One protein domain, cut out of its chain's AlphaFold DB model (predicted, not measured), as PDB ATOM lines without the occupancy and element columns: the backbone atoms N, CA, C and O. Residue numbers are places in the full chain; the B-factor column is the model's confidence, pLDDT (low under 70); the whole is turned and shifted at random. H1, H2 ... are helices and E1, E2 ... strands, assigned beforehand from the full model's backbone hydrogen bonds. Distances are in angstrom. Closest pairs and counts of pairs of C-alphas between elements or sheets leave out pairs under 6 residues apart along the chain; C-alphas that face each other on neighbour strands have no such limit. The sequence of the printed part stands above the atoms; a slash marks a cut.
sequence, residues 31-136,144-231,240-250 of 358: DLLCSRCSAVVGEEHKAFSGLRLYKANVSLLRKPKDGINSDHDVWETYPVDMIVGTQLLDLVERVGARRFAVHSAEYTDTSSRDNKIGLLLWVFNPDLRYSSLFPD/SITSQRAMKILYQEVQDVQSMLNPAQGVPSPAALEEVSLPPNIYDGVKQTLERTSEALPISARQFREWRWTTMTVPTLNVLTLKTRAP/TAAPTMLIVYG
ATOM      1  N   ASP A  31     359.172  -3.902  61.859       83.88
ATOM      2  CA  ASP A  31     358.862  -2.973  62.940       83.88
ATOM      3  C   ASP A  31     360.097  -2.208  63.419       83.88
ATOM      4  O   ASP A  31     361.211  -2.733  63.533       83.88
ATOM      5  N   LEU A  32     359.874  -0.943  63.757       83.94
ATOM      6  CA  LEU A  32     360.818  -0.090  64.457       83.94
ATOM      7  C   LEU A  32     360.496  -0.165  65.944       83.94
ATOM      8  O   LEU A  32     359.403   0.212  66.362       83.94
ATOM      9  N   LEU A  33     361.451  -0.628  66.747       85.81
ATOM     10  CA  LEU A  33     361.281  -0.807  68.187       85.81
ATOM     11  C   LEU A  33     362.067   0.252  68.963       85.81
ATOM     12  O   LEU A  33     363.200   0.595  68.615       85.81
ATOM     13  N   CYS A  34     361.488   0.737  70.057       79.81
ATOM     14  CA  CYS A  34     362.200   1.536  71.044       79.81
ATOM     15  C   CYS A  34     363.286   0.679  71.707       79.81
ATOM     16  O   CYS A  34     362.997  -0.382  72.252       79.81
ATOM     17  N   SER A  35     364.533   1.148  71.733       81.31
ATOM     18  CA  SER A  35     365.644   0.373  72.301       81.31
ATOM     19  C   SER A  35     365.555   0.165  73.816       81.31
ATOM     20  O   SER A  35     366.176  -0.758  74.335       81.31
ATOM     21  N   ARG A  36     364.777   0.988  74.533       79.12
ATOM     22  CA  ARG A  36     364.608   0.885  75.991       79.12
ATOM     23  C   ARG A  36     363.464  -0.020  76.414       79.12
ATOM     24  O   ARG A  36     363.647  -0.878  77.267       79.12
ATOM     25  N   CYS A  37     362.280   0.198  75.853       80.69
ATOM     26  CA  CYS A  37     361.068  -0.508  76.273       80.69
ATOM     27  C   CYS A  37     360.573  -1.529  75.247       80.69
ATOM     28  O   CYS A  37     359.574  -2.191  75.495       80.69
ATOM     29  N   SER A  38     361.249  -1.660  74.102       84.12
ATOM     30  CA  SER A  38     360.846  -2.526  72.984       84.12
ATOM     31  C   SER A  38     359.461  -2.220  72.407       84.12
ATOM     32  O   SER A  38     358.955  -2.992  71.601       84.12
ATOM     33  N   ALA A  39     358.845  -1.091  72.776       80.81
ATOM     34  CA  ALA A  39     357.580  -0.666  72.197       80.81
ATOM     35  C   ALA A  39     357.757  -0.361  70.707       80.81
ATOM     36  O   ALA A  39     358.735   0.282  70.315       80.81
ATOM     37  N   VAL A  40     356.800  -0.786  69.887       84.06
ATOM     38  CA  VAL A  40     356.770  -0.449  68.462       84.06
ATOM     39  C   VAL A  40     356.565   1.058  68.325       84.06
ATOM     40  O   VAL A  40     355.606   1.605  68.858       84.06
ATOM     41  N   VAL A  41     357.451   1.751  67.618       84.88
ATOM     42  CA  VAL A  41     357.357   3.199  67.349       84.88
ATOM     43  C   VAL A  41     356.995   3.497  65.894       84.88
ATOM     44  O   VAL A  41     356.646   4.629  65.554       84.88
ATOM     45  N   GLY A  42     357.062   2.491  65.029       84.75
ATOM     46  CA  GLY A  42     356.818   2.633  63.604       84.75
ATOM     47  C   GLY A  42     357.175   1.376  62.826       84.75
ATOM     48  O   GLY A  42     357.410   0.326  63.412       84.75
ATOM     49  N   GLU A  43     357.272   1.512  61.511       84.31
ATOM     50  CA  GLU A  43     357.603   0.445  60.569       84.31
ATOM     51  C   GLU A  43     358.477   0.972  59.420       84.31
ATOM     52  O   GLU A  43     358.488   2.167  59.102       84.31
ATOM     53  N   GLU A  44     359.215   0.081  58.764       81.00
ATOM     54  CA  GLU A  44     359.905   0.394  57.517       81.00
ATOM     55  C   GLU A  44     358.910   0.471  56.354       81.00
ATOM     56  O   GLU A  44     358.181  -0.472  56.039       81.00
ATOM     57  N   HIS A  45     358.924   1.596  55.648       77.38
ATOM     58  CA  HIS A  45     358.091   1.824  54.485       77.38
ATOM     59  C   HIS A  45     358.851   1.515  53.190       77.38
ATOM     60  O   HIS A  45     359.497   2.379  52.586       77.38
ATOM     61  N   LYS A  46     358.740   0.259  52.747       69.50
ATOM     62  CA  LYS A  46     359.499  -0.293  51.612       69.50
ATOM     63  C   LYS A  46     359.293   0.443  50.292       69.50
ATOM     64  O   LYS A  46     360.258   0.615  49.557       69.50
ATOM     65  N   ALA A  47     358.074   0.913  50.006       70.38
ATOM     66  CA  ALA A  47     357.763   1.589  48.741       70.38
ATOM     67  C   ALA A  47     358.600   2.860  48.516       70.38
ATOM     68  O   ALA A  47     358.807   3.266  47.376       70.38
ATOM     69  N   PHE A  48     359.112   3.459  49.595       67.50
ATOM     70  CA  PHE A  48     359.914   4.675  49.531       67.50
ATOM     71  C   PHE A  48     361.264   4.565  50.246       67.50
ATOM     72  O   PHE A  48     361.886   5.596  50.497       67.50
ATOM     73  N   SER A  49     361.699   3.348  50.605       73.31
ATOM     74  CA  SER A  49     362.898   3.119  51.433       73.31
ATOM     75  C   SER A  49     362.963   4.083  52.630       73.31
ATOM     76  O   SER A  49     363.999   4.681  52.924       73.31
ATOM     77  N   GLY A  50     361.807   4.309  53.256       79.00
ATOM     78  CA  GLY A  50     361.603   5.312  54.296       79.00
ATOM     79  C   GLY A  50     361.189   4.686  55.619       79.00
ATOM     80  O   GLY A  50     360.930   3.489  55.702       79.00
ATOM     81  N   LEU A  51     361.092   5.508  56.657       80.31
ATOM     82  CA  LEU A  51     360.563   5.104  57.958       80.31
ATOM     83  C   LEU A  51     359.178   5.716  58.145       80.31
ATOM     84  O   LEU A  51     358.966   6.897  57.862       80.31
ATOM     85  N   ARG A  52     358.235   4.921  58.640       81.44
ATOM     86  CA  ARG A  52     356.892   5.363  59.000       81.44
ATOM     87  C   ARG A  52     356.775   5.332  60.511       81.44
ATOM     88  O   ARG A  52     356.823   4.267  61.105       81.44
ATOM     89  N   LEU A  53     356.631   6.494  61.131       83.81
ATOM     90  CA  LEU A  53     356.469   6.603  62.577       83.81
ATOM     91  C   LEU A  53     354.990   6.718  62.940       83.81
ATOM     92  O   LEU A  53     354.224   7.447  62.294       83.81
ATOM     93  N   TYR A  54     354.606   6.022  64.004       83.19
ATOM     94  CA  TYR A  54     353.265   6.077  64.562       83.19
ATOM     95  C   TYR A  54     353.151   7.260  65.508       83.19
ATOM     96  O   TYR A  54     353.766   7.279  66.572       83.19
ATOM     97  N   LYS A  55     352.328   8.251  65.141       83.62
ATOM     98  CA  LYS A  55     352.169   9.483  65.933       83.62
ATOM     99  C   LYS A  55     351.703   9.208  67.363       83.62
ATOM    100  O   LYS A  55     352.091   9.931  68.269       83.62
ATOM    101  N   ALA A  56     350.909   8.157  67.563       82.38
ATOM    102  CA  ALA A  56     350.417   7.759  68.880       82.38
ATOM    103  C   ALA A  56     351.500   7.145  69.792       82.38
ATOM    104  O   ALA A  56     351.288   7.044  70.995       82.38
ATOM    105  N   ASN A  57     352.652   6.757  69.233       84.38
ATOM    106  CA  ASN A  57     353.727   6.077  69.958       84.38
ATOM    107  C   ASN A  57     354.977   6.964  70.117       84.38
ATOM    108  O   ASN A  57     356.027   6.478  70.533       84.38
ATOM    109  N   VAL A  58     354.889   8.255  69.772       82.06
ATOM    110  CA  VAL A  58     356.005   9.209  69.863       82.06
ATOM    111  C   VAL A  58     355.589  10.477  70.606       82.06
ATOM    112  O   VAL A  58     354.454  10.938  70.499       82.06
ATOM    113  N   SER A  59     356.532  11.061  71.344       79.00
ATOM    114  CA  SER A  59     356.368  12.354  72.015       79.00
ATOM    115  C   SER A  59     357.007  13.469  71.189       79.00
ATOM    116  O   SER A  59     357.973  13.252  70.454       79.00
ATOM    117  N   LEU A  60     356.483  14.683  71.319       77.00
ATOM    118  CA  LEU A  60     356.990  15.871  70.645       77.00
ATOM    119  C   LEU A  60     357.699  16.778  71.635       77.00
ATOM    120  O   LEU A  60     357.131  17.160  72.652       77.00
ATOM    121  N   LEU A  61     358.918  17.179  71.303       77.12
ATOM    122  CA  LEU A  61     359.634  18.184  72.067       77.12
ATOM    123  C   LEU A  61     359.239  19.586  71.589       77.12
ATOM    124  O   LEU A  61     359.541  19.969  70.454       77.12
ATOM    125  N   ARG A  62     358.592  20.379  72.451       69.75
ATOM    126  CA  ARG A  62     358.347  21.801  72.188       69.75
ATOM    127  C   ARG A  62     359.508  22.634  72.717       69.75
ATOM    128  O   ARG A  62     359.672  22.778  73.923       69.75
ATOM    129  N   LYS A  63     360.258  23.246  71.799       64.50
ATOM    130  CA  LYS A  63     361.229  24.289  72.144       64.50
ATOM    131  C   LYS A  63     360.522  25.649  72.203       64.50
ATOM    132  O   LYS A  63     359.829  25.994  71.239       64.50
ATOM    133  N   PRO A  64     360.669  26.424  73.292       61.50
ATOM    134  CA  PRO A  64     360.176  27.796  73.346       61.50
ATOM    135  C   PRO A  64     360.736  28.616  72.173       61.50
ATOM    136  O   PRO A  64     361.913  28.497  71.835       61.50
ATOM    137  N   LYS A  65     359.893  29.441  71.535       56.59
ATOM    138  CA  LYS A  65     360.311  30.322  70.421       56.59
ATOM    139  C   LYS A  65     361.332  31.375  70.858       56.59
ATOM    140  O   LYS A  65     362.138  31.814  70.041       56.59
ATOM    141  N   ASP A  66     361.314  31.734  72.134       57.03
ATOM    142  CA  ASP A  66     362.226  32.702  72.717       57.03
ATOM    143  C   ASP A  66     363.423  31.923  73.261       57.03
ATOM    144  O   ASP A  66     363.375  31.380  74.362       57.03
ATOM    145  N   GLY A  67     364.486  31.807  72.460       53.97
ATOM    146  CA  GLY A  67     365.715  31.056  72.767       53.97
ATOM    147  C   GLY A  67     366.542  31.596  73.945       53.97
ATOM    148  O   GLY A  67     367.765  31.530  73.908       53.97
ATOM    149  N   ILE A  68     365.890  32.170  74.957       55.50
ATOM    150  CA  ILE A  68     366.482  32.856  76.106       55.50
ATOM    151  C   ILE A  68     366.618  31.911  77.315       55.50
ATOM    152  O   ILE A  68     367.458  32.156  78.170       55.50
ATOM    153  N   ASN A  69     365.887  30.790  77.362       50.62
ATOM    154  CA  ASN A  69     366.098  29.735  78.361       50.62
ATOM    155  C   ASN A  69     365.982  28.348  77.720       50.62
ATOM    156  O   ASN A  69     364.887  27.863  77.446       50.62
ATOM    157  N   SER A  70     367.125  27.701  77.495       54.84
ATOM    158  CA  SER A  70     367.233  26.335  76.966       54.84
ATOM    159  C   SER A  70     366.945  25.241  78.005       54.84
ATOM    160  O   SER A  70     367.212  24.079  77.731       54.84
ATOM    161  N   ASP A  71     366.454  25.600  79.194       55.84
ATOM    162  CA  ASP A  71     366.347  24.693  80.350       55.84
ATOM    163  C   ASP A  71     364.943  24.082  80.536       55.84
ATOM    164  O   ASP A  71     364.677  23.338  81.476       55.84
ATOM    165  N   HIS A  72     364.011  24.388  79.629       58.34
ATOM    166  CA  HIS A  72     362.636  23.887  79.683       58.34
ATOM    167  C   HIS A  72     362.242  23.232  78.363       58.34
ATOM    168  O   HIS A  72     361.362  23.697  77.638       58.34
ATOM    169  N   ASP A  73     362.918  22.129  78.062       65.88
ATOM    170  CA  ASP A  73     362.494  21.181  77.042       65.88
ATOM    171  C   ASP A  73     361.221  20.465  77.536       65.88
ATOM    172  O   ASP A  73     361.262  19.607  78.417       65.88
ATOM    173  N   VAL A  74     360.059  20.861  77.000       71.69
ATOM    174  CA  VAL A  74     358.761  20.271  77.367       71.69
ATOM    175  C   VAL A  74     358.380  19.214  76.339       71.69
ATOM    176  O   VAL A  74     358.051  19.528  75.192       71.69
ATOM    177  N   TRP A  75     358.413  17.952  76.765       73.31
ATOM    178  CA  TRP A  75     357.897  16.827  75.994       73.31
ATOM    179  C   TRP A  75     356.382  16.739  76.127       73.31
ATOM    180  O   TRP A  75     355.834  16.716  77.226       73.31
ATOM    181  N   GLU A  76     355.706  16.660  74.994       71.12
ATOM    182  CA  GLU A  76     354.263  16.539  74.901       71.12
ATOM    183  C   GLU A  76     353.901  15.199  74.264       71.12
ATOM    184  O   GLU A  76     354.411  14.838  73.200       71.12
ATOM    185  N   THR A  77     353.005  14.465  74.913       74.00
ATOM    186  CA  THR A  77     352.486  13.186  74.424       74.00
ATOM    187  C   THR A  77     350.988  13.317  74.229       74.00
ATOM    188  O   THR A  77     350.296  13.884  75.073       74.00
ATOM    189  N   TYR A  78     350.489  12.768  73.129       77.25
ATOM    190  CA  TYR A  78     349.070  12.783  72.802       77.25
ATOM    191  C   TYR A  78     348.489  11.381  72.969       77.25
ATOM    192  O   TYR A  78     349.117  10.414  72.532       77.25
ATOM    193  N   PRO A  79     347.308  11.242  73.587       81.25
ATOM    194  CA  PRO A  79     346.718   9.935  73.799       81.25
ATOM    195  C   PRO A  79     346.183   9.357  72.476       81.25
ATOM    196  O   PRO A  79     345.838  10.087  71.540       81.25
ATOM    197  N   VAL A  80     346.148   8.025  72.392       85.44
ATOM    198  CA  VAL A  80     345.812   7.264  71.174       85.44
ATOM    199  C   VAL A  80     344.464   7.685  70.588       85.44
ATOM    200  O   VAL A  80     344.347   7.910  69.383       85.44
ATOM    201  N   ASP A  81     343.455   7.823  71.442       82.94
ATOM    202  CA  ASP A  81     342.096   8.208  71.077       82.94
ATOM    203  C   ASP A  81     342.025   9.613  70.481       82.94
ATOM    204  O   ASP A  81     341.263   9.838  69.547       82.94
ATOM    205  N   MET A  82     342.878  10.536  70.928       82.94
ATOM    206  CA  MET A  82     342.951  11.877  70.355       82.94
ATOM    207  C   MET A  82     343.539  11.854  68.937       82.94
ATOM    208  O   MET A  82     343.023  12.523  68.035       82.94
ATOM    209  N   ILE A  83     344.597  11.068  68.713       84.00
ATOM    210  CA  ILE A  83     345.233  10.929  67.392       84.00
ATOM    211  C   ILE A  83     344.290  10.233  66.407       84.00
ATOM    212  O   ILE A  83     344.037  10.756  65.319       84.00
ATOM    213  N   VAL A  84     343.725   9.087  66.795       86.50
ATOM    214  CA  VAL A  84     342.766   8.347  65.960       86.50
ATOM    215  C   VAL A  84     341.491   9.157  65.772       86.50
ATOM    216  O   VAL A  84     340.958   9.231  64.669       86.50
ATOM    217  N   GLY A  85     341.027   9.844  66.810       85.81
ATOM    218  CA  GLY A  85     339.833  10.659  66.721       85.81
ATOM    219  C   GLY A  85     339.975  11.833  65.758       85.81
ATOM    220  O   GLY A  85     339.044  12.133  65.015       85.81
ATOM    221  N   THR A  86     341.164  12.430  65.680       82.94
ATOM    222  CA  THR A  86     341.474  13.439  64.657       82.94
ATOM    223  C   THR A  86     341.376  12.858  63.245       82.94
ATOM    224  O   THR A  86     340.834  13.514  62.360       82.94
ATOM    225  N   GLN A  87     341.838  11.618  63.033       84.31
ATOM    226  CA  GLN A  87     341.668  10.934  61.749       84.31
ATOM    227  C   GLN A  87     340.194  10.726  61.409       84.31
ATOM    228  O   GLN A  87     339.780  11.022  60.294       84.31
ATOM    229  N   LEU A  88     339.398  10.231  62.355       86.38
ATOM    230  CA  LEU A  88     337.978   9.984  62.116       86.38
ATOM    231  C   LEU A  88     337.228  11.281  61.789       86.38
ATOM    232  O   LEU A  88     336.373  11.285  60.908       86.38
ATOM    233  N   LEU A  89     337.563  12.387  62.458       83.06
ATOM    234  CA  LEU A  89     336.971  13.694  62.176       83.06
ATOM    235  C   LEU A  89     337.236  14.177  60.751       83.06
ATOM    236  O   LEU A  89     336.284  14.565  60.078       83.06
ATOM    237  N   ASP A  90     338.489  14.112  60.295       78.81
ATOM    238  CA  ASP A  90     338.890  14.503  58.935       78.81
ATOM    239  C   ASP A  90     338.060  13.752  57.873       78.81
ATOM    240  O   ASP A  90     337.631  14.305  56.860       78.81
ATOM    241  N   LEU A  91     337.723  12.492  58.165       77.69
ATOM    242  CA  LEU A  91     336.893  11.647  57.308       77.69
ATOM    243  C   LEU A  91     335.381  11.955  57.417       77.69
ATOM    244  O   LEU A  91     334.640  11.802  56.441       77.69
ATOM    245  N   VAL A  92     334.894  12.409  58.580       80.25
ATOM    246  CA  VAL A  92     333.469  12.717  58.844       80.25
ATOM    247  C   VAL A  92     333.044  14.100  58.335       80.25
ATOM    248  O   VAL A  92     331.869  14.264  57.986       80.25
ATOM    249  N   GLU A  93     333.954  15.081  58.271       68.50
ATOM    250  CA  GLU A  93     333.654  16.505  58.005       68.50
ATOM    251  C   GLU A  93     332.805  16.760  56.744       68.50
ATOM    252  O   GLU A  93     332.096  17.759  56.668       68.50
ATOM    253  N   ARG A  94     332.789  15.831  55.781       61.34
ATOM    254  CA  ARG A  94     332.018  15.966  54.534       61.34
ATOM    255  C   ARG A  94     330.558  15.502  54.609       61.34
ATOM    256  O   ARG A  94     329.799  15.808  53.697       61.34
ATOM    257  N   VAL A  95     330.161  14.723  55.624       65.81
ATOM    258  CA  VAL A  95     328.861  14.001  55.631       65.81
ATOM    259  C   VAL A  95     328.112  14.104  56.972       65.81
ATOM    260  O   VAL A  95     326.930  13.782  57.045       65.81
ATOM    261  N   GLY A  96     328.756  14.566  58.052       73.06
ATOM    262  CA  GLY A  96     328.127  14.773  59.373       73.06
ATOM    263  C   GLY A  96     327.837  13.487  60.167       73.06
ATOM    264  O   GLY A  96     327.772  13.523  61.400       73.06
ATOM    265  N   ALA A  97     327.731  12.345  59.483       84.69
ATOM    266  CA  ALA A  97     327.762  11.002  60.051       84.69
ATOM    267  C   ALA A  97     328.459  10.023  59.088       84.69
ATOM    268  O   ALA A  97     328.210  10.061  57.882       84.69
ATOM    269  N   ARG A  98     329.312   9.131  59.605       88.62
ATOM    270  CA  ARG A  98     330.044   8.137  58.796       88.62
ATOM    271  C   ARG A  98     330.278   6.836  59.562       88.62
ATOM    272  O   ARG A  98     330.354   6.845  60.793       88.62
ATOM    273  N   ARG A  99     330.359   5.717  58.833       91.31
ATOM    274  CA  ARG A  99     330.693   4.404  59.394       91.31
ATOM    275  C   ARG A  99     332.123   4.019  59.048       91.31
ATOM    276  O   ARG A  99     332.546   4.208  57.914       91.31
ATOM    277  N   PHE A 100     332.824   3.441  60.013       92.12
ATOM    278  CA  PHE A 100     334.199   2.989  59.866       92.12
ATOM    279  C   PHE A 100     334.326   1.532  60.277       92.12
ATOM    280  O   PHE A 100     333.882   1.160  61.361       92.12
ATOM    281  N   ALA A 101     334.953   0.731  59.429       92.69
ATOM    282  CA  ALA A 101     335.437  -0.596  59.762       92.69
ATOM    283  C   ALA A 101     336.904  -0.462  60.178       92.69
ATOM    284  O   ALA A 101     337.779  -0.220  59.347       92.69
ATOM    285  N   VAL A 102     337.156  -0.569  61.480       91.94
ATOM    286  CA  VAL A 102     338.489  -0.447  62.071       91.94
ATOM    287  C   VAL A 102     339.033  -1.838  62.366       91.94
ATOM    288  O   VAL A 102     338.354  -2.643  63.004       91.94
ATOM    289  N   HIS A 103     340.258  -2.120  61.937       90.31
ATOM    290  CA  HIS A 103     340.901  -3.414  62.166       90.31
ATOM    291  C   HIS A 103     342.412  -3.275  62.357       90.31
ATOM    292  O   HIS A 103     343.014  -2.263  61.991       90.31
ATOM    293  N   SER A 104     343.023  -4.312  62.931       87.31
ATOM    294  CA  SER A 104     344.477  -4.393  63.071       87.31
ATOM    295  C   SER A 104     345.160  -4.613  61.712       87.31
ATOM    296  O   SER A 104     344.638  -5.325  60.850       87.31
ATOM    297  N   ALA A 105     346.323  -3.992  61.513       73.81
ATOM    298  CA  ALA A 105     347.146  -4.079  60.306       73.81
ATOM    299  C   ALA A 105     347.904  -5.412  60.177       73.81
ATOM    300  O   ALA A 105     348.265  -5.797  59.070       73.81
ATOM    301  N   GLU A 106     348.074  -6.165  61.271       65.12
ATOM    302  CA  GLU A 106     348.646  -7.529  61.265       65.12
ATOM    303  C   GLU A 106     347.703  -8.584  60.657       65.12
ATOM    304  O   GLU A 106     347.899  -9.796  60.800       65.12
ATOM    305  N   TYR A 107     346.676  -8.123  59.945       55.84
ATOM    306  CA  TYR A 107     345.761  -8.943  59.182       55.84
ATOM    307  C   TYR A 107     346.514  -9.708  58.087       55.84
ATOM    308  O   TYR A 107     346.740  -9.226  56.979       55.84
ATOM    309  N   THR A 108     346.909 -10.930  58.415       52.38
ATOM    310  CA  THR A 108     347.356 -11.935  57.457       52.38
ATOM    311  C   THR A 108     346.215 -12.924  57.258       52.38
ATOM    312  O   THR A 108     345.595 -13.374  58.221       52.38
ATOM    313  N   ASP A 109     345.952 -13.284  56.001       53.81
ATOM    314  CA  ASP A 109     344.912 -14.231  55.550       53.81
ATOM    315  C   ASP A 109     345.052 -15.654  56.154       53.81
ATOM    316  O   ASP A 109     344.297 -16.584  55.859       53.81
ATOM    317  N   THR A 110     346.037 -15.861  57.029       50.88
ATOM    318  CA  THR A 110     346.331 -17.116  57.708       50.88
ATOM    319  C   THR A 110     345.425 -17.323  58.923       50.88
ATOM    320  O   THR A 110     345.798 -17.008  60.048       50.88
ATOM    321  N   SER A 111     344.233 -17.875  58.669       50.53
ATOM    322  CA  SER A 111     343.445 -18.835  59.483       50.53
ATOM    323  C   SER A 111     343.203 -18.623  60.995       50.53
ATOM    324  O   SER A 111     342.528 -19.450  61.608       50.53
ATOM    325  N   SER A 112     343.692 -17.557  61.620       57.00
ATOM    326  CA  SER A 112     343.382 -17.187  63.003       57.00
ATOM    327  C   SER A 112     341.977 -16.579  63.055       57.00
ATOM    328  O   SER A 112     341.696 -15.598  62.366       57.00
ATOM    329  N   ARG A 113     341.070 -17.168  63.851       56.62
ATOM    330  CA  ARG A 113     339.721 -16.611  64.089       56.62
ATOM    331  C   ARG A 113     339.791 -15.197  64.669       56.62
ATOM    332  O   ARG A 113     338.963 -14.369  64.307       56.62
ATOM    333  N   ASP A 114     340.791 -14.931  65.503       57.19
ATOM    334  CA  ASP A 114     340.932 -13.666  66.225       57.19
ATOM    335  C   ASP A 114     341.390 -12.527  65.304       57.19
ATOM    336  O   ASP A 114     341.031 -11.373  65.518       57.19
ATOM    337  N   ASN A 115     342.078 -12.848  64.202       62.34
ATOM    338  CA  ASN A 115     342.547 -11.849  63.238       62.34
ATOM    339  C   ASN A 115     341.408 -11.236  62.411       62.34
ATOM    340  O   ASN A 115     341.622 -10.234  61.742       62.34
ATOM    341  N   LYS A 116     340.201 -11.813  62.423       73.25
ATOM    342  CA  LYS A 116     339.040 -11.284  61.683       73.25
ATOM    343  C   LYS A 116     338.186 -10.317  62.499       73.25
ATOM    344  O   LYS A 116     337.303  -9.657  61.938       73.25
ATOM    345  N   ILE A 117     338.470 -10.227  63.795       85.81
ATOM    346  CA  ILE A 117     337.733  -9.383  64.718       85.81
ATOM    347  C   ILE A 117     338.109  -7.920  64.470       85.81
ATOM    348  O   ILE A 117     339.283  -7.559  64.400       85.81
ATOM    349  N   GLY A 118     337.099  -7.070  64.335       91.25
ATOM    350  CA  GLY A 118     337.263  -5.636  64.142       91.25
ATOM    351  C   GLY A 118     336.209  -4.835  64.893       91.25
ATOM    352  O   GLY A 118     335.294  -5.380  65.515       91.25
ATOM    353  N   LEU A 119     336.314  -3.515  64.798       93.06
ATOM    354  CA  LEU A 119     335.329  -2.586  65.338       93.06
ATOM    355  C   LEU A 119     334.565  -1.937  64.193       93.06
ATOM    356  O   LEU A 119     335.160  -1.366  63.281       93.06
ATOM    357  N   LEU A 120     333.239  -1.958  64.274       93.69
ATOM    358  CA  LEU A 120     332.407  -1.095  63.453       93.69
ATOM    359  C   LEU A 120     332.043   0.137  64.271       93.69
ATOM    360  O   LEU A 120     331.332   0.043  65.271       93.69
ATOM    361  N   LEU A 121     332.530   1.291  63.832       93.69
ATOM    362  CA  LEU A 121     332.221   2.581  64.423       93.69
ATOM    363  C   LEU A 121     331.189   3.289  63.566       93.69
ATOM    364  O   LEU A 121     331.274   3.305  62.342       93.69
ATOM    365  N   TRP A 122     330.242   3.943  64.210       92.44
ATOM    366  CA  TRP A 122     329.352   4.897  63.589       92.44
ATOM    367  C   TRP A 122     329.518   6.222  64.314       92.44
ATOM    368  O   TRP A 122     329.039   6.418  65.430       92.44
ATOM    369  N   VAL A 123     330.256   7.114  63.661       90.06
ATOM    370  CA  VAL A 123     330.577   8.443  64.166       90.06
ATOM    371  C   VAL A 123     329.525   9.413  63.661       90.06
ATOM    372  O   VAL A 123     329.182   9.420  62.479       90.06
ATOM    373  N   PHE A 124     329.007  10.240  64.555       86.00
ATOM    374  CA  PHE A 124     328.094  11.327  64.237       86.00
ATOM    375  C   PHE A 124     328.280  12.458  65.241       86.00
ATOM    376  O   PHE A 124     328.969  12.300  66.243       86.00
ATOM    377  N   ASN A 125     327.687  13.618  64.963       79.06
ATOM    378  CA  ASN A 125     327.799  14.807  65.812       79.06
ATOM    379  C   ASN A 125     329.257  15.086  66.270       79.06
ATOM    380  O   ASN A 125     329.578  14.951  67.454       79.06
ATOM    381  N   PRO A 126     330.157  15.413  65.323       73.19
ATOM    382  CA  PRO A 126     331.590  15.581  65.579       73.19
ATOM    383  C   PRO A 126     331.957  16.850  66.368       73.19
ATOM    384  O   PRO A 126     333.137  17.085  66.615       73.19
ATOM    385  N   ASP A 127     330.984  17.695  66.716       75.38
ATOM    386  CA  ASP A 127     331.219  18.985  67.375       75.38
ATOM    387  C   ASP A 127     330.552  19.084  68.751       75.38
ATOM    388  O   ASP A 127     330.140  20.158  69.192       75.38
ATOM    389  N   LEU A 128     330.447  17.955  69.462       78.25
ATOM    390  CA  LEU A 128     330.040  17.997  70.860       78.25
ATOM    391  C   LEU A 128     331.109  18.723  71.667       78.25
ATOM    392  O   LEU A 128     332.295  18.424  71.556       78.25
ATOM    393  N   ARG A 129     330.683  19.650  72.518       81.38
ATOM    394  CA  ARG A 129     331.561  20.316  73.476       81.38
ATOM    395  C   ARG A 129     331.117  19.970  74.878       81.38
ATOM    396  O   ARG A 129     329.940  20.102  75.203       81.38
ATOM    397  N   TYR A 130     332.053  19.537  75.706       75.12
ATOM    398  CA  TYR A 130     331.804  19.255  77.111       75.12
ATOM    399  C   TYR A 130     332.972  19.755  77.951       75.12
ATOM    400  O   TYR A 130     334.074  19.980  77.456       75.12
ATOM    401  N   SER A 131     332.713  19.960  79.233       72.31
ATOM    402  CA  SER A 131     333.733  20.321  80.206       72.31
ATOM    403  C   SER A 131     333.840  19.172  81.190       72.31
ATOM    404  O   SER A 131     332.844  18.791  81.804       72.31
ATOM    405  N   SER A 132     335.034  18.611  81.337       65.25
ATOM    406  CA  SER A 132     335.300  17.560  82.317       65.25
ATOM    407  C   SER A 132     336.450  17.959  83.222       65.25
ATOM    408  O   SER A 132     337.449  18.510  82.763       65.25
ATOM    409  N   LEU A 133     336.331  17.622  84.502       58.72
ATOM    410  CA  LEU A 133     337.443  17.650  85.438       58.72
ATOM    411  C   LEU A 133     338.177  16.312  85.314       58.72
ATOM    412  O   LEU A 133     337.698  15.302  85.824       58.72
ATOM    413  N   PHE A 134     339.303  16.292  84.602       52.88
ATOM    414  CA  PHE A 134     340.155  15.105  84.508       52.88
ATOM    415  C   PHE A 134     341.411  15.331  85.349       52.88
ATOM    416  O   PHE A 134     342.149  16.262  85.038       52.88
ATOM    417  N   PRO A 135     341.669  14.554  86.414       49.19
ATOM    418  CA  PRO A 135     342.867  14.750  87.220       49.19
ATOM    419  C   PRO A 135     344.106  14.605  86.331       49.19
ATOM    420  O   PRO A 135     344.307  13.559  85.713       49.19
ATOM    421  N   ASP A 136     344.917  15.661  86.244       47.62
ATOM    422  CA  ASP A 136     346.224  15.588  85.601       47.62
ATOM    423  C   ASP A 136     347.121  14.715  86.484       47.62
ATOM    424  O   ASP A 136     347.547  15.112  87.573       47.62
ATOM    425  N   SER A 144     342.443  22.238  84.694       47.59
ATOM    426  CA  SER A 144     341.843  23.402  84.050       47.59
ATOM    427  C   SER A 144     340.522  22.981  83.392       47.59
ATOM    428  O   SER A 144     340.507  22.039  82.597       47.59
ATOM    429  N   ILE A 145     339.417  23.662  83.730       55.94
ATOM    430  CA  ILE A 145     338.106  23.486  83.087       55.94
ATOM    431  C   ILE A 145     338.224  24.042  81.668       55.94
ATOM    432  O   ILE A 145     337.905  25.196  81.389       55.94
ATOM    433  N   THR A 146     338.752  23.222  80.773       63.38
ATOM    434  CA  THR A 146     338.848  23.534  79.353       63.38
ATOM    435  C   THR A 146     337.665  22.895  78.645       63.38
ATOM    436  O   THR A 146     337.296  21.755  78.928       63.38
ATOM    437  N   SER A 147     337.025  23.652  77.751       68.69
ATOM    438  CA  SER A 147     336.016  23.089  76.856       68.69
ATOM    439  C   SER A 147     336.714  22.098  75.927       68.69
ATOM    440  O   SER A 147     337.592  22.483  75.153       68.69
ATOM    441  N   GLN A 148     336.346  20.827  76.037       73.00
ATOM    442  CA  GLN A 148     336.840  19.748  75.195       73.00
ATOM    443  C   GLN A 148     335.841  19.484  74.079       73.00
ATOM    444  O   GLN A 148     334.627  19.484  74.300       73.00
ATOM    445  N   ARG A 149     336.358  19.253  72.873       78.44
ATOM    446  CA  ARG A 149     335.557  18.769  71.753       78.44
ATOM    447  C   ARG A 149     335.536  17.239  71.808       78.44
ATOM    448  O   ARG A 149     336.546  16.612  72.117       78.44
ATOM    449  N   ALA A 150     334.392  16.640  71.521       82.56
ATOM    450  CA  ALA A 150     334.211  15.205  71.376       82.56
ATOM    451  C   ALA A 150     333.344  14.897  70.164       82.56
ATOM    452  O   ALA A 150     332.578  15.726  69.675       82.56
ATOM    453  N   MET A 151     333.425  13.645  69.737       87.31
ATOM    454  CA  MET A 151     332.487  13.054  68.798       87.31
ATOM    455  C   MET A 151     331.631  11.990  69.473       87.31
ATOM    456  O   MET A 151     332.052  11.300  70.409       87.31
ATOM    457  N   LYS A 152     330.410  11.871  68.959       89.00
ATOM    458  CA  LYS A 152     329.408  10.899  69.368       89.00
ATOM    459  C   LYS A 152     329.666   9.603  68.587       89.00
ATOM    460  O   LYS A 152     329.624   9.619  67.358       89.00
ATOM    461  N   ILE A 153     329.956   8.496  69.273       91.69
ATOM    462  CA  ILE A 153     330.292   7.222  68.617       91.69
ATOM    463  C   ILE A 153     329.352   6.121  69.106       91.69
ATOM    464  O   ILE A 153     329.222   5.878  70.306       91.69
ATOM    465  N   LEU A 154     328.713   5.433  68.164       92.19
ATOM    466  CA  LEU A 154     328.189   4.090  68.391       92.19
ATOM    467  C   LEU A 154     329.234   3.088  67.919       92.19
ATOM    468  O   LEU A 154     329.755   3.238  66.817       92.19
ATOM    469  N   TYR A 155     329.540   2.075  68.719       94.25
ATOM    470  CA  TYR A 155     330.479   1.036  68.313       94.25
ATOM    471  C   TYR A 155     329.938  -0.362  68.581       94.25
ATOM    472  O   TYR A 155     329.132  -0.575  69.489       94.25
ATOM    473  N   GLN A 156     330.405  -1.311  67.780       93.00
ATOM    474  CA  GLN A 156     330.196  -2.736  67.986       93.00
ATOM    475  C   GLN A 156     331.454  -3.507  67.585       93.00
ATOM    476  O   GLN A 156     332.185  -3.098  66.681       93.00
ATOM    477  N   GLU A 157     331.692  -4.626  68.254       92.06
ATOM    478  CA  GLU A 157     332.717  -5.586  67.862       92.06
ATOM    479  C   GLU A 157     332.124  -6.555  66.836       92.06
ATOM    480  O   GLU A 157     331.016  -7.064  67.008       92.06
ATOM    481  N   VAL A 158     332.843  -6.772  65.739       90.00
ATOM    482  CA  VAL A 158     332.406  -7.596  64.612       90.00
ATOM    483  C   VAL A 158     333.395  -8.733  64.436       90.00
ATOM    484  O   VAL A 158     334.594  -8.500  64.384       90.00
ATOM    485  N   GLN A 159     332.886  -9.958  64.321       86.88
ATOM    486  CA  GLN A 159     333.702 -11.175  64.220       86.88
ATOM    487  C   GLN A 159     334.425 -11.321  62.875       86.88
ATOM    488  O   GLN A 159     335.456 -11.980  62.799       86.88
ATOM    489  N   ASP A 160     333.859 -10.748  61.810       85.62
ATOM    490  CA  ASP A 160     334.440 -10.773  60.470       85.62
ATOM    491  C   ASP A 160     334.256  -9.421  59.776       85.62
ATOM    492  O   ASP A 160     333.314  -9.202  59.009       85.62
ATOM    493  N   VAL A 161     335.166  -8.493  60.074       86.44
ATOM    494  CA  VAL A 161     335.178  -7.154  59.466       86.44
ATOM    495  C   VAL A 161     335.434  -7.203  57.954       86.44
ATOM    496  O   VAL A 161     334.924  -6.363  57.213       86.44
ATOM    497  N   GLN A 162     336.151  -8.220  57.466       82.19
ATOM    498  CA  GLN A 162     336.479  -8.347  56.046       82.19
ATOM    499  C   GLN A 162     335.275  -8.726  55.203       82.19
ATOM    500  O   GLN A 162     335.112  -8.192  54.110       82.19
ATOM    501  N   SER A 163     334.382  -9.560  55.731       81.94
ATOM    502  CA  SER A 163     333.113  -9.846  55.058       81.94
ATOM    503  C   SER A 163     332.270  -8.584  54.804       81.94
ATOM    504  O   SER A 163     331.480  -8.548  53.862       81.94
ATOM    505  N   MET A 164     332.455  -7.537  55.621       82.31
ATOM    506  CA  MET A 164     331.773  -6.250  55.464       82.31
ATOM    507  C   MET A 164     332.474  -5.312  54.480       82.31
ATOM    508  O   MET A 164     331.797  -4.591  53.749       82.31
ATOM    509  N   LEU A 165     333.810  -5.299  54.491       83.12
ATOM    510  CA  LEU A 165     334.634  -4.498  53.579       83.12
ATOM    511  C   LEU A 165     334.594  -5.053  52.150       83.12
ATOM    512  O   LEU A 165     334.489  -4.296  51.190       83.12
ATOM    513  N   ASN A 166     334.612  -6.381  52.030       81.75
ATOM    514  CA  ASN A 166     334.672  -7.135  50.784       81.75
ATOM    515  C   ASN A 166     333.511  -8.144  50.716       81.75
ATOM    516  O   ASN A 166     333.724  -9.355  50.839       81.75
ATOM    517  N   PRO A 167     332.261  -7.674  50.551       79.94
ATOM    518  CA  PRO A 167     331.106  -8.557  50.480       79.94
ATOM    519  C   PRO A 167     331.167  -9.457  49.239       79.94
ATOM    520  O   PRO A 167     331.637  -9.057  48.172       79.94
ATOM    521  N   ALA A 168     330.644 -10.679  49.366       76.25
ATOM    522  CA  ALA A 168     330.511 -11.595  48.237       76.25
ATOM    523  C   ALA A 168     329.677 -10.966  47.104       76.25
ATOM    524  O   ALA A 168     328.757 -10.180  47.350       76.25
ATOM    525  N   GLN A 169     329.978 -11.340  45.855       67.12
ATOM    526  CA  GLN A 169     329.267 -10.832  44.678       67.12
ATOM    527  C   GLN A 169     327.747 -10.979  44.839       67.12
ATOM    528  O   GLN A 169     327.235 -12.073  45.068       67.12
ATOM    529  N   GLY A 170     327.031  -9.860  44.709       65.88
ATOM    530  CA  GLY A 170     325.572  -9.794  44.837       65.88
ATOM    531  C   GLY A 170     325.057  -9.338  46.207       65.88
ATOM    532  O   GLY A 170     323.870  -9.042  46.319       65.88
ATOM    533  N   VAL A 171     325.917  -9.215  47.226       70.38
ATOM    534  CA  VAL A 171     325.552  -8.613  48.516       70.38
ATOM    535  C   VAL A 171     325.879  -7.114  48.488       70.38
ATOM    536  O   VAL A 171     327.012  -6.748  48.172       70.38
ATOM    537  N   PRO A 172     324.923  -6.220  48.801       66.69
ATOM    538  CA  PRO A 172     325.200  -4.792  48.837       66.69
ATOM    539  C   PRO A 172     326.195  -4.474  49.960       66.69
ATOM    540  O   PRO A 172     325.953  -4.794  51.125       66.69
ATOM    541  N   SER A 173     327.296  -3.805  49.614       66.81
ATOM    542  CA  SER A 173     328.197  -3.212  50.604       66.81
ATOM    543  C   SER A 173     327.431  -2.185  51.443       66.81
ATOM    544  O   SER A 173     326.657  -1.406  50.867       66.81
ATOM    545  N   PRO A 174     327.648  -2.110  52.767       67.44
ATOM    546  CA  PRO A 174     327.052  -1.057  53.578       67.44
ATOM    547  C   PRO A 174     327.425   0.313  53.000       67.44
ATOM    548  O   PRO A 174     328.603   0.648  52.876       67.44
ATOM    549  N   ALA A 175     326.426   1.107  52.607       63.34
ATOM    550  CA  ALA A 175     326.674   2.427  52.038       63.34
ATOM    551  C   ALA A 175     327.461   3.301  53.037       63.34
ATOM    552  O   ALA A 175     327.099   3.376  54.217       63.34
ATOM    553  N   ALA A 176     328.513   3.968  52.548       74.12
ATOM    554  CA  ALA A 176     329.395   4.858  53.313       74.12
ATOM    555  C   ALA A 176     330.196   4.194  54.458       74.12
ATOM    556  O   ALA A 176     330.427   4.829  55.492       74.12
ATOM    557  N   LEU A 177     330.612   2.932  54.277       87.06
ATOM    558  CA  LEU A 177     331.599   2.268  55.131       87.06
ATOM    559  C   LEU A 177     333.024   2.579  54.650       87.06
ATOM    560  O   LEU A 177     333.348   2.332  53.492       87.06
ATOM    561  N   GLU A 178     333.859   3.109  55.537       88.69
ATOM    562  CA  GLU A 178     335.263   3.422  55.265       88.69
ATOM    563  C   GLU A 178     336.203   2.522  56.076       88.69
ATOM    564  O   GLU A 178     335.947   2.233  57.245       88.69
ATOM    565  N   GLU A 179     337.286   2.064  55.455       89.00
ATOM    566  CA  GLU A 179     338.279   1.187  56.080       89.00
ATOM    567  C   GLU A 179     339.332   2.001  56.841       89.00
ATOM    568  O   GLU A 179     339.893   2.968  56.320       89.00
ATOM    569  N   VAL A 180     339.625   1.597  58.077       89.19
ATOM    570  CA  VAL A 180     340.696   2.174  58.894       89.19
ATOM    571  C   VAL A 180     341.562   1.048  59.451       89.19
ATOM    572  O   VAL A 180     341.217   0.397  60.436       89.19
ATOM    573  N   SER A 181     342.725   0.850  58.839       87.25
ATOM    574  CA  SER A 181     343.735  -0.087  59.331       87.25
ATOM    575  C   SER A 181     344.650   0.593  60.355       87.25
ATOM    576  O   SER A 181     345.224   1.652  60.079       87.25
ATOM    577  N   LEU A 182     344.777  -0.001  61.544       86.62
ATOM    578  CA  LEU A 182     345.598   0.499  62.650       86.62
ATOM    579  C   LEU A 182     346.632  -0.548  63.088       86.62
ATOM    580  O   LEU A 182     346.322  -1.734  63.099       86.62
ATOM    581  N   PRO A 183     347.832  -0.148  63.529       84.31
ATOM    582  CA  PRO A 183     348.745  -1.050  64.230       84.31
ATOM    583  C   PRO A 183     348.078  -1.675  65.473       84.31
ATOM    584  O   PRO A 183     347.284  -0.983  66.122       84.31
ATOM    585  N   PRO A 184     348.410  -2.925  65.854       84.25
ATOM    586  CA  PRO A 184     347.728  -3.645  66.937       84.25
ATOM    587  C   PRO A 184     347.671  -2.863  68.248       84.25
ATOM    588  O   PRO A 184     346.610  -2.698  68.842       84.25
ATOM    589  N   ASN A 185     348.796  -2.267  68.651       83.75
ATOM    590  CA  ASN A 185     348.884  -1.515  69.900       83.75
ATOM    591  C   ASN A 185     347.964  -0.274  69.911       83.75
ATOM    592  O   ASN A 185     347.466   0.131  70.960       83.75
ATOM    593  N   ILE A 186     347.743   0.338  68.742       87.31
ATOM    594  CA  ILE A 186     346.854   1.493  68.573       87.31
ATOM    595  C   ILE A 186     345.400   1.018  68.547       87.31
ATOM    596  O   ILE A 186     344.553   1.633  69.193       87.31
ATOM    597  N   TYR A 187     345.115  -0.082  67.846       90.56
ATOM    598  CA  TYR A 187     343.794  -0.708  67.817       90.56
ATOM    599  C   TYR A 187     343.304  -1.059  69.229       90.56
ATOM    600  O   TYR A 187     342.212  -0.638  69.622       90.56
ATOM    601  N   ASP A 188     344.138  -1.731  70.024       90.50
ATOM    602  CA  ASP A 188     343.814  -2.097  71.405       90.50
ATOM    603  C   ASP A 188     343.578  -0.856  72.276       90.50
ATOM    604  O   ASP A 188     342.616  -0.798  73.046       90.50
ATOM    605  N   GLY A 189     344.403   0.183  72.105       89.44
ATOM    606  CA  GLY A 189     344.236   1.463  72.798       89.44
ATOM    607  C   GLY A 189     342.909   2.157  72.468       89.44
ATOM    608  O   GLY A 189     342.255   2.715  73.360       89.44
ATOM    609  N   VAL A 190     342.467   2.091  71.208       91.06
ATOM    610  CA  VAL A 190     341.152   2.589  70.781       91.06
ATOM    611  C   VAL A 190     340.036   1.762  71.408       91.06
ATOM    612  O   VAL A 190     339.142   2.345  72.025       91.06
ATOM    613  N   LYS A 191     340.093   0.426  71.306       93.00
ATOM    614  CA  LYS A 191     339.083  -0.480  71.875       93.00
ATOM    615  C   LYS A 191     338.896  -0.226  73.370       93.00
ATOM    616  O   LYS A 191     337.786   0.074  73.809       93.00
ATOM    617  N   GLN A 192     339.994  -0.229  74.124       92.00
ATOM    618  CA  GLN A 192     339.977   0.021  75.562       92.00
ATOM    619  C   GLN A 192     339.403   1.404  75.892       92.00
ATOM    620  O   GLN A 192     338.681   1.571  76.877       92.00
ATOM    621  N   THR A 193     339.707   2.417  75.077       90.25
ATOM    622  CA  THR A 193     339.169   3.759  75.298       90.25
ATOM    623  C   THR A 193     337.668   3.807  75.059       90.25
ATOM    624  O   THR A 193     336.966   4.361  75.904       90.25
ATOM    625  N   LEU A 194     337.159   3.196  73.985       91.44
ATOM    626  CA  LEU A 194     335.721   3.108  73.696       91.44
ATOM    627  C   LEU A 194     334.960   2.371  74.810       91.44
ATOM    628  O   LEU A 194     333.875   2.802  75.202       91.44
ATOM    629  N   GLU A 195     335.534   1.296  75.350       92.25
ATOM    630  CA  GLU A 195     334.973   0.541  76.475       92.25
ATOM    631  C   GLU A 195     334.924   1.381  77.753       92.25
ATOM    632  O   GLU A 195     333.844   1.580  78.313       92.25
ATOM    633  N   ARG A 196     336.059   1.970  78.152       89.44
ATOM    634  CA  ARG A 196     336.174   2.826  79.346       89.44
ATOM    635  C   ARG A 196     335.202   4.005  79.308       89.44
ATOM    636  O   ARG A 196     334.542   4.320  80.295       89.44
ATOM    637  N   THR A 197     335.119   4.679  78.165       86.25
ATOM    638  CA  THR A 197     334.245   5.847  77.982       86.25
ATOM    639  C   THR A 197     332.770   5.449  77.923       86.25
ATOM    640  O   THR A 197     331.925   6.172  78.449       86.25
ATOM    641  N   SER A 198     332.454   4.264  77.394       88.56
ATOM    642  CA  SER A 198     331.107   3.688  77.450       88.56
ATOM    643  C   SER A 198     330.682   3.370  78.884       88.56
ATOM    644  O   SER A 198     329.554   3.652  79.279       88.56
ATOM    645  N   GLU A 199     331.585   2.832  79.704       87.75
ATOM    646  CA  GLU A 199     331.312   2.529  81.113       87.75
ATOM    647  C   GLU A 199     331.069   3.778  81.965       87.75
ATOM    648  O   GLU A 199     330.283   3.727  82.913       87.75
ATOM    649  N   ALA A 200     331.668   4.914  81.606       83.62
ATOM    650  CA  ALA A 200     331.422   6.185  82.283       83.62
ATOM    651  C   ALA A 200     329.979   6.701  82.097       83.62
ATOM    652  O   ALA A 200     329.527   7.567  82.847       83.62
ATOM    653  N   LEU A 201     329.238   6.175  81.116       83.19
ATOM    654  CA  LEU A 201     327.862   6.578  80.844       83.19
ATOM    655  C   LEU A 201     326.877   5.846  81.774       83.19
ATOM    656  O   LEU A 201     327.121   4.692  82.156       83.19
ATOM    657  N   PRO A 202     325.736   6.474  82.127       85.50
ATOM    658  CA  PRO A 202     324.670   5.810  82.873       85.50
ATOM    659  C   PRO A 202     324.245   4.510  82.190       85.50
ATOM    660  O   PRO A 202     324.178   4.466  80.966       85.50
ATOM    661  N   ILE A 203     323.909   3.472  82.963       84.88
ATOM    662  CA  ILE A 203     323.599   2.124  82.443       84.88
ATOM    663  C   ILE A 203     322.559   2.168  81.311       84.88
ATOM    664  O   ILE A 203     322.756   1.541  80.274       84.88
ATOM    665  N   SER A 204     321.501   2.969  81.469       85.81
ATOM    666  CA  SER A 204     320.439   3.151  80.466       85.81
ATOM    667  C   SER A 204     320.908   3.798  79.160       85.81
ATOM    668  O   SER A 204     320.247   3.661  78.137       85.81
ATOM    669  N   ALA A 205     322.039   4.500  79.190       81.00
ATOM    670  CA  ALA A 205     322.637   5.164  78.047       81.00
ATOM    671  C   ALA A 205     323.789   4.365  77.431       81.00
ATOM    672  O   ALA A 205     324.287   4.805  76.409       81.00
ATOM    673  N   ARG A 206     324.227   3.227  78.000       87.06
ATOM    674  CA  ARG A 206     325.391   2.460  77.498       87.06
ATOM    675  C   ARG A 206     325.113   1.674  76.223       87.06
ATOM    676  O   ARG A 206     326.051   1.366  75.489       87.06
ATOM    677  N   GLN A 207     323.854   1.332  75.964       86.62
ATOM    678  CA  GLN A 207     323.474   0.478  74.848       86.62
ATOM    679  C   GLN A 207     322.243   1.031  74.136       86.62
ATOM    680  O   GLN A 207     321.251   1.404  74.757       86.62
ATOM    681  N   PHE A 208     322.311   1.053  72.811       83.31
ATOM    682  CA  PHE A 208     321.197   1.362  71.934       83.31
ATOM    683  C   PHE A 208     321.064   0.226  70.919       83.31
ATOM    684  O   PHE A 208     321.835   0.140  69.965       83.31
ATOM    685  N   ARG A 209     320.082  -0.655  71.143       85.75
ATOM    686  CA  ARG A 209     319.923  -1.919  70.403       85.75
ATOM    687  C   ARG A 209     321.200  -2.774  70.483       85.75
ATOM    688  O   ARG A 209     321.649  -3.076  71.581       85.75
ATOM    689  N   GLU A 210     321.784  -3.165  69.358       84.75
ATOM    690  CA  GLU A 210     323.045  -3.907  69.267       84.75
ATOM    691  C   GLU A 210     324.303  -3.037  69.459       84.75
ATOM    692  O   GLU A 210     325.400  -3.569  69.609       84.75
ATOM    693  N   TRP A 211     324.160  -1.708  69.508       86.12
ATOM    694  CA  TRP A 211     325.286  -0.776  69.555       86.12
ATOM    695  C   TRP A 211     325.614  -0.316  70.970       86.12
ATOM    696  O   TRP A 211     324.720  -0.002  71.760       86.12
ATOM    697  N   ARG A 212     326.907  -0.169  71.264       85.75
ATOM    698  CA  ARG A 212     327.389   0.468  72.492       85.75
ATOM    699  C   ARG A 212     327.591   1.961  72.273       85.75
ATOM    700  O   ARG A 212     328.117   2.398  71.252       85.75
ATOM    701  N   TRP A 213     327.143   2.736  73.249       87.81
ATOM    702  CA  TRP A 213     327.186   4.192  73.270       87.81
ATOM    703  C   TRP A 213     328.515   4.666  73.852       87.81
ATOM    704  O   TRP A 213     328.915   4.181  74.915       87.81
ATOM    705  N   THR A 214     329.191   5.609  73.190       84.62
ATOM    706  CA  THR A 214     330.381   6.250  73.748       84.62
ATOM    707  C   THR A 214     330.694   7.638  73.169       84.62
ATOM    708  O   THR A 214     330.077   8.105  72.206       84.62
ATOM    709  N   THR A 215     331.652   8.322  73.791       82.38
ATOM    710  CA  THR A 215     332.218   9.601  73.360       82.38
ATOM    711  C   THR A 215     333.730   9.490  73.272       82.38
ATOM    712  O   THR A 215     334.358   8.943  74.174       82.38
ATOM    713  N   MET A 216     334.315  10.057  72.221       82.88
ATOM    714  CA  MET A 216     335.766  10.131  72.058       82.88
ATOM    715  C   MET A 216     336.199  11.589  71.986       82.88
ATOM    716  O   MET A 216     335.654  12.357  71.188       82.88
ATOM    717  N   THR A 217     337.159  11.956  72.831       79.75
ATOM    718  CA  THR A 217     337.733  13.299  72.887       79.75
ATOM    719  C   THR A 217     338.582  13.546  71.656       79.75
ATOM    720  O   THR A 217     339.346  12.693  71.214       79.75
ATOM    721  N   VAL A 218     338.465  14.741  71.102       71.38
ATOM    722  CA  VAL A 218     339.210  15.175  69.926       71.38
ATOM    723  C   VAL A 218     339.901  16.494  70.246       71.38
ATOM    724  O   VAL A 218     339.381  17.292  71.034       71.38
ATOM    725  N   PRO A 219     341.082  16.752  69.671       63.97
ATOM    726  CA  PRO A 219     341.779  17.988  69.958       63.97
ATOM    727  C   PRO A 219     340.987  19.174  69.396       63.97
ATOM    728  O   PRO A 219     340.503  19.157  68.262       63.97
ATOM    729  N   THR A 220     340.910  20.250  70.171       49.91
ATOM    730  CA  THR A 220     340.680  21.603  69.657       49.91
ATOM    731  C   THR A 220     341.968  22.028  68.945       49.91
ATOM    732  O   THR A 220     342.895  22.547  69.557       49.91
ATOM    733  N   LEU A 221     342.097  21.663  67.668       43.91
ATOM    734  CA  LEU A 221     343.366  21.698  66.937       43.91
ATOM    735  C   LEU A 221     344.057  23.075  66.932       43.91
ATOM    736  O   LEU A 221     343.537  24.041  66.384       43.91
ATOM    737  N   ASN A 222     345.316  23.083  67.379       30.44
ATOM    738  CA  ASN A 222     346.421  23.594  66.568       30.44
ATOM    739  C   ASN A 222     347.053  22.368  65.882       30.44
ATOM    740  O   ASN A 222     347.743  21.587  66.535       30.44
ATOM    741  N   VAL A 223     346.773  22.140  64.595       32.88
ATOM    742  CA  VAL A 223     347.336  21.006  63.835       32.88
ATOM    743  C   VAL A 223     348.863  21.117  63.804       32.88
ATOM    744  O   VAL A 223     349.413  22.120  63.357       32.88
ATOM    745  N   LEU A 224     349.560  20.062  64.230       32.75
ATOM    746  CA  LEU A 224     351.009  19.944  64.078       32.75
ATOM    747  C   LEU A 224     351.340  19.469  62.662       32.75
ATOM    748  O   LEU A 224     351.264  18.284  62.339       32.75
ATOM    749  N   THR A 225     351.702  20.417  61.801       28.55
ATOM    750  CA  THR A 225     352.204  20.146  60.451       28.55
ATOM    751  C   THR A 225     353.731  20.101  60.479       28.55
ATOM    752  O   THR A 225     354.388  21.126  60.653       28.55
ATOM    753  N   LEU A 226     354.320  18.917  60.298       28.59
ATOM    754  CA  LEU A 226     355.767  18.765  60.129       28.59
ATOM    755  C   LEU A 226     356.094  18.913  58.638       28.59
ATOM    756  O   LEU A 226     355.883  17.995  57.850       28.59
ATOM    757  N   LYS A 227     356.561  20.099  58.236       27.59
ATOM    758  CA  LYS A 227     357.028  20.368  56.869       27.59
ATOM    759  C   LYS A 227     358.540  20.174  56.818       27.59
ATOM    760  O   LYS A 227     359.288  21.018  57.302       27.59
ATOM    761  N   THR A 228     359.003  19.078  56.231       27.31
ATOM    762  CA  THR A 228     360.415  18.918  55.864       27.31
ATOM    763  C   THR A 228     360.643  19.624  54.523       27.31
ATOM    764  O   THR A 228     359.942  19.358  53.548       27.31
ATOM    765  N   ARG A 229     361.587  20.575  54.450       32.69
ATOM    766  CA  ARG A 229     362.019  21.178  53.174       32.69
ATOM    767  C   ARG A 229     363.506  20.914  52.952       32.69
ATOM    768  O   ARG A 229     364.312  21.096  53.860       32.69
ATOM    769  N   ALA A 230     363.847  20.557  51.717       32.56
ATOM    770  CA  ALA A 230     365.170  20.775  51.135       32.56
ATOM    771  C   ALA A 230     365.537  22.285  51.167       32.56
ATOM    772  O   ALA A 230     364.641  23.133  51.250       32.56
ATOM    773  N   PRO A 231     366.826  22.657  51.133       44.25
ATOM    774  CA  PRO A 231     367.267  23.985  51.552       44.25
ATOM    775  C   PRO A 231     366.846  25.076  50.554       44.25
ATOM    776  O   PRO A 231     367.096  24.955  49.359       44.25
ATOM    777  N   THR A 240     348.480  17.523  52.864       26.69
ATOM    778  CA  THR A 240     347.813  16.521  53.694       26.69
ATOM    779  C   THR A 240     348.693  15.278  53.845       26.69
ATOM    780  O   THR A 240     348.695  14.405  52.980       26.69
ATOM    781  N   ALA A 241     349.466  15.191  54.929       36.88
ATOM    782  CA  ALA A 241     350.010  13.913  55.387       36.88
ATOM    783  C   ALA A 241     348.969  13.238  56.289       36.88
ATOM    784  O   ALA A 241     348.378  13.906  57.138       36.88
ATOM    785  N   ALA A 242     348.752  11.933  56.097       43.12
ATOM    786  CA  ALA A 242     347.715  11.170  56.785       43.12
ATOM    787  C   ALA A 242     347.709  11.424  58.316       43.12
ATOM    788  O   ALA A 242     348.770  11.473  58.954       43.12
ATOM    789  N   PRO A 243     346.530  11.587  58.934       49.31
ATOM    790  CA  PRO A 243     346.394  12.051  60.314       49.31
ATOM    791  C   PRO A 243     347.074  11.146  61.354       49.31
ATOM    792  O   PRO A 243     347.611  11.676  62.321       49.31
ATOM    793  N   THR A 244     347.203   9.838  61.123       43.59
ATOM    794  CA  THR A 244     347.829   8.884  62.062       43.59
ATOM    795  C   THR A 244     349.340   8.720  61.931       43.59
ATOM    796  O   THR A 244     349.976   8.217  62.860       43.59
ATOM    797  N   MET A 245     349.941   9.100  60.801       44.25
ATOM    798  CA  MET A 245     351.282   8.610  60.455       44.25
ATOM    799  C   MET A 245     352.199   9.727  59.969       44.25
ATOM    800  O   MET A 245     351.758  10.693  59.344       44.25
ATOM    801  N   LEU A 246     353.489   9.603  60.277       44.22
ATOM    802  CA  LEU A 246     354.540  10.474  59.757       44.22
ATOM    803  C   LEU A 246     355.466   9.635  58.872       44.22
ATOM    804  O   LEU A 246     356.019   8.644  59.339       44.22
ATOM    805  N   ILE A 247     355.632  10.024  57.606       41.03
ATOM    806  CA  ILE A 247     356.552   9.358  56.673       41.03
ATOM    807  C   ILE A 247     357.836  10.183  56.584       41.03
ATOM    808  O   ILE A 247     357.792  11.380  56.293       41.03
ATOM    809  N   VAL A 248     358.977   9.538  56.821       41.47
ATOM    810  CA  VAL A 248     360.317  10.120  56.704       41.47
ATOM    811  C   VAL A 248     361.047   9.441  55.546       41.47
ATOM    812  O   VAL A 248     361.230   8.225  55.551       41.47
ATOM    813  N   TYR A 249     361.471  10.223  54.554       33.97
ATOM    814  CA  TYR A 249     362.192   9.733  53.377       33.97
ATOM    815  C   TYR A 249     363.709   9.869  53.557       33.97
ATOM    816  O   TYR A 249     364.186  10.927  53.971       33.97
ATOM    817  N   GLY A 250     364.464   8.831  53.184       31.97
ATOM    818  CA  GLY A 250     365.913   8.896  52.979       31.97
ATOM    819  C   GLY A 250     366.238   8.959  51.483       31.97
ATOM    820  O   GLY A 250     365.756   8.136  50.713       31.97
TER     821      GLY A 250
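What this domain is: This is residues 31 to 136, 144 to 231 and 240 to 250 of the 358 residues of an uncharacterized protein of Ajellomyces capsulatus (strain NAm1 / WU24) (UniProt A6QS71). A strongly twisted five-stranded sheet has two helices, H1 and H3, over one face, set about perpendicular to each other, with the short H2 near one end of the sheet. A small four-stranded sheet sits to one side, and beyond it the hairpin E4 and E5 reaches out to a loop whose residues 65 to 70 stick out. The printed part has 205 residues, with three named helices and eleven named strands in the order E1 E2 E3 E4 E5 H1 E6 E7 E8 H2 E9 H3 E10 E11. The large sheet, E9 E6 E7 E8 E10, is mixed, and the small one, E1 E2 E3 E11, is antiparallel; the class is mixed, helices and strands. The whole is compact, with a radius of gyration of the C-alphas of 18.9 A and spans of 63 by 45 by 34 A.

Where its parts are: Find E6 at residues 97 to 104, then E7 at 118 to 131, 30.7 A long, E8 at 147 to 158, 33.2 A long, E9 at 177 to 182 and E10 at 211 to 218. H1 is residues 80 to 92, H2 161 to 165 and H3 184 to 199, running 22.6 A from C-alpha 184 at (347.728, -3.645, 66.937). E1, residues 31 to 33, starts at (358.862, -2.973, 62.940); E2 is 40 to 45, E3 50 to 54, E4 60 to 62, E5 74 to 76 and E11 245 to 248.

How they stand to each other: In the large sheet, E7 bends by 82 degrees at residue 127. Its hairpin with E6 has N 100 and O 121 at 2.8 A; antiparallel E7 and E8 have N 122 and O 154 at 2.7 A; antiparallel E8 and E10 have N 155 and O 212 at 2.9 A; parallel E9 and E6 have N 101 and O 178 at 2.8 A. E8, H2 and E9 form a split strand-helix-strand unit, two strands of one sheet that are not neighbours, with a helix between them along the chain and with E6 and E7 between them in the sheet; its crossover is right-handed. H1 and H3, on the same face in two layers, touch at C-alphas Asp 81 and Val 190, their closest, 5.7 A apart, at 87 degrees. H2 is on this sheet, at a height of 7.9 A. In all three helices every O i to N i+4 pair is within hydrogen-bond range. E1 E2 E3 form a meander, each strand the antiparallel neighbour of the one before, with N 32 and O 42 at 2.8 A and N 43 and O 52 at 2.8 A; E11 pairs with E3, N 248 and O 51 at 2.8 A. The hairpin E4 and E5 has N 60 and O 76 at 2.8 A; E4 is apart from E3 and H1.

The domain as a whole: The two C-alphas farthest apart, Ile 68 and Gly 170, are 66.9 A apart. The cuts leave 9.1 A between C-alphas 136 and 144, and 20.9 A between 231 and 240. The links E4 to E5, E6 to E7, H2 to E9 and H3 to E10 are long. Mean pLDDT of the printed part is 73.5; 66 residues are under 70, among them 62 to 73, 219 to 231 and 240 to 250.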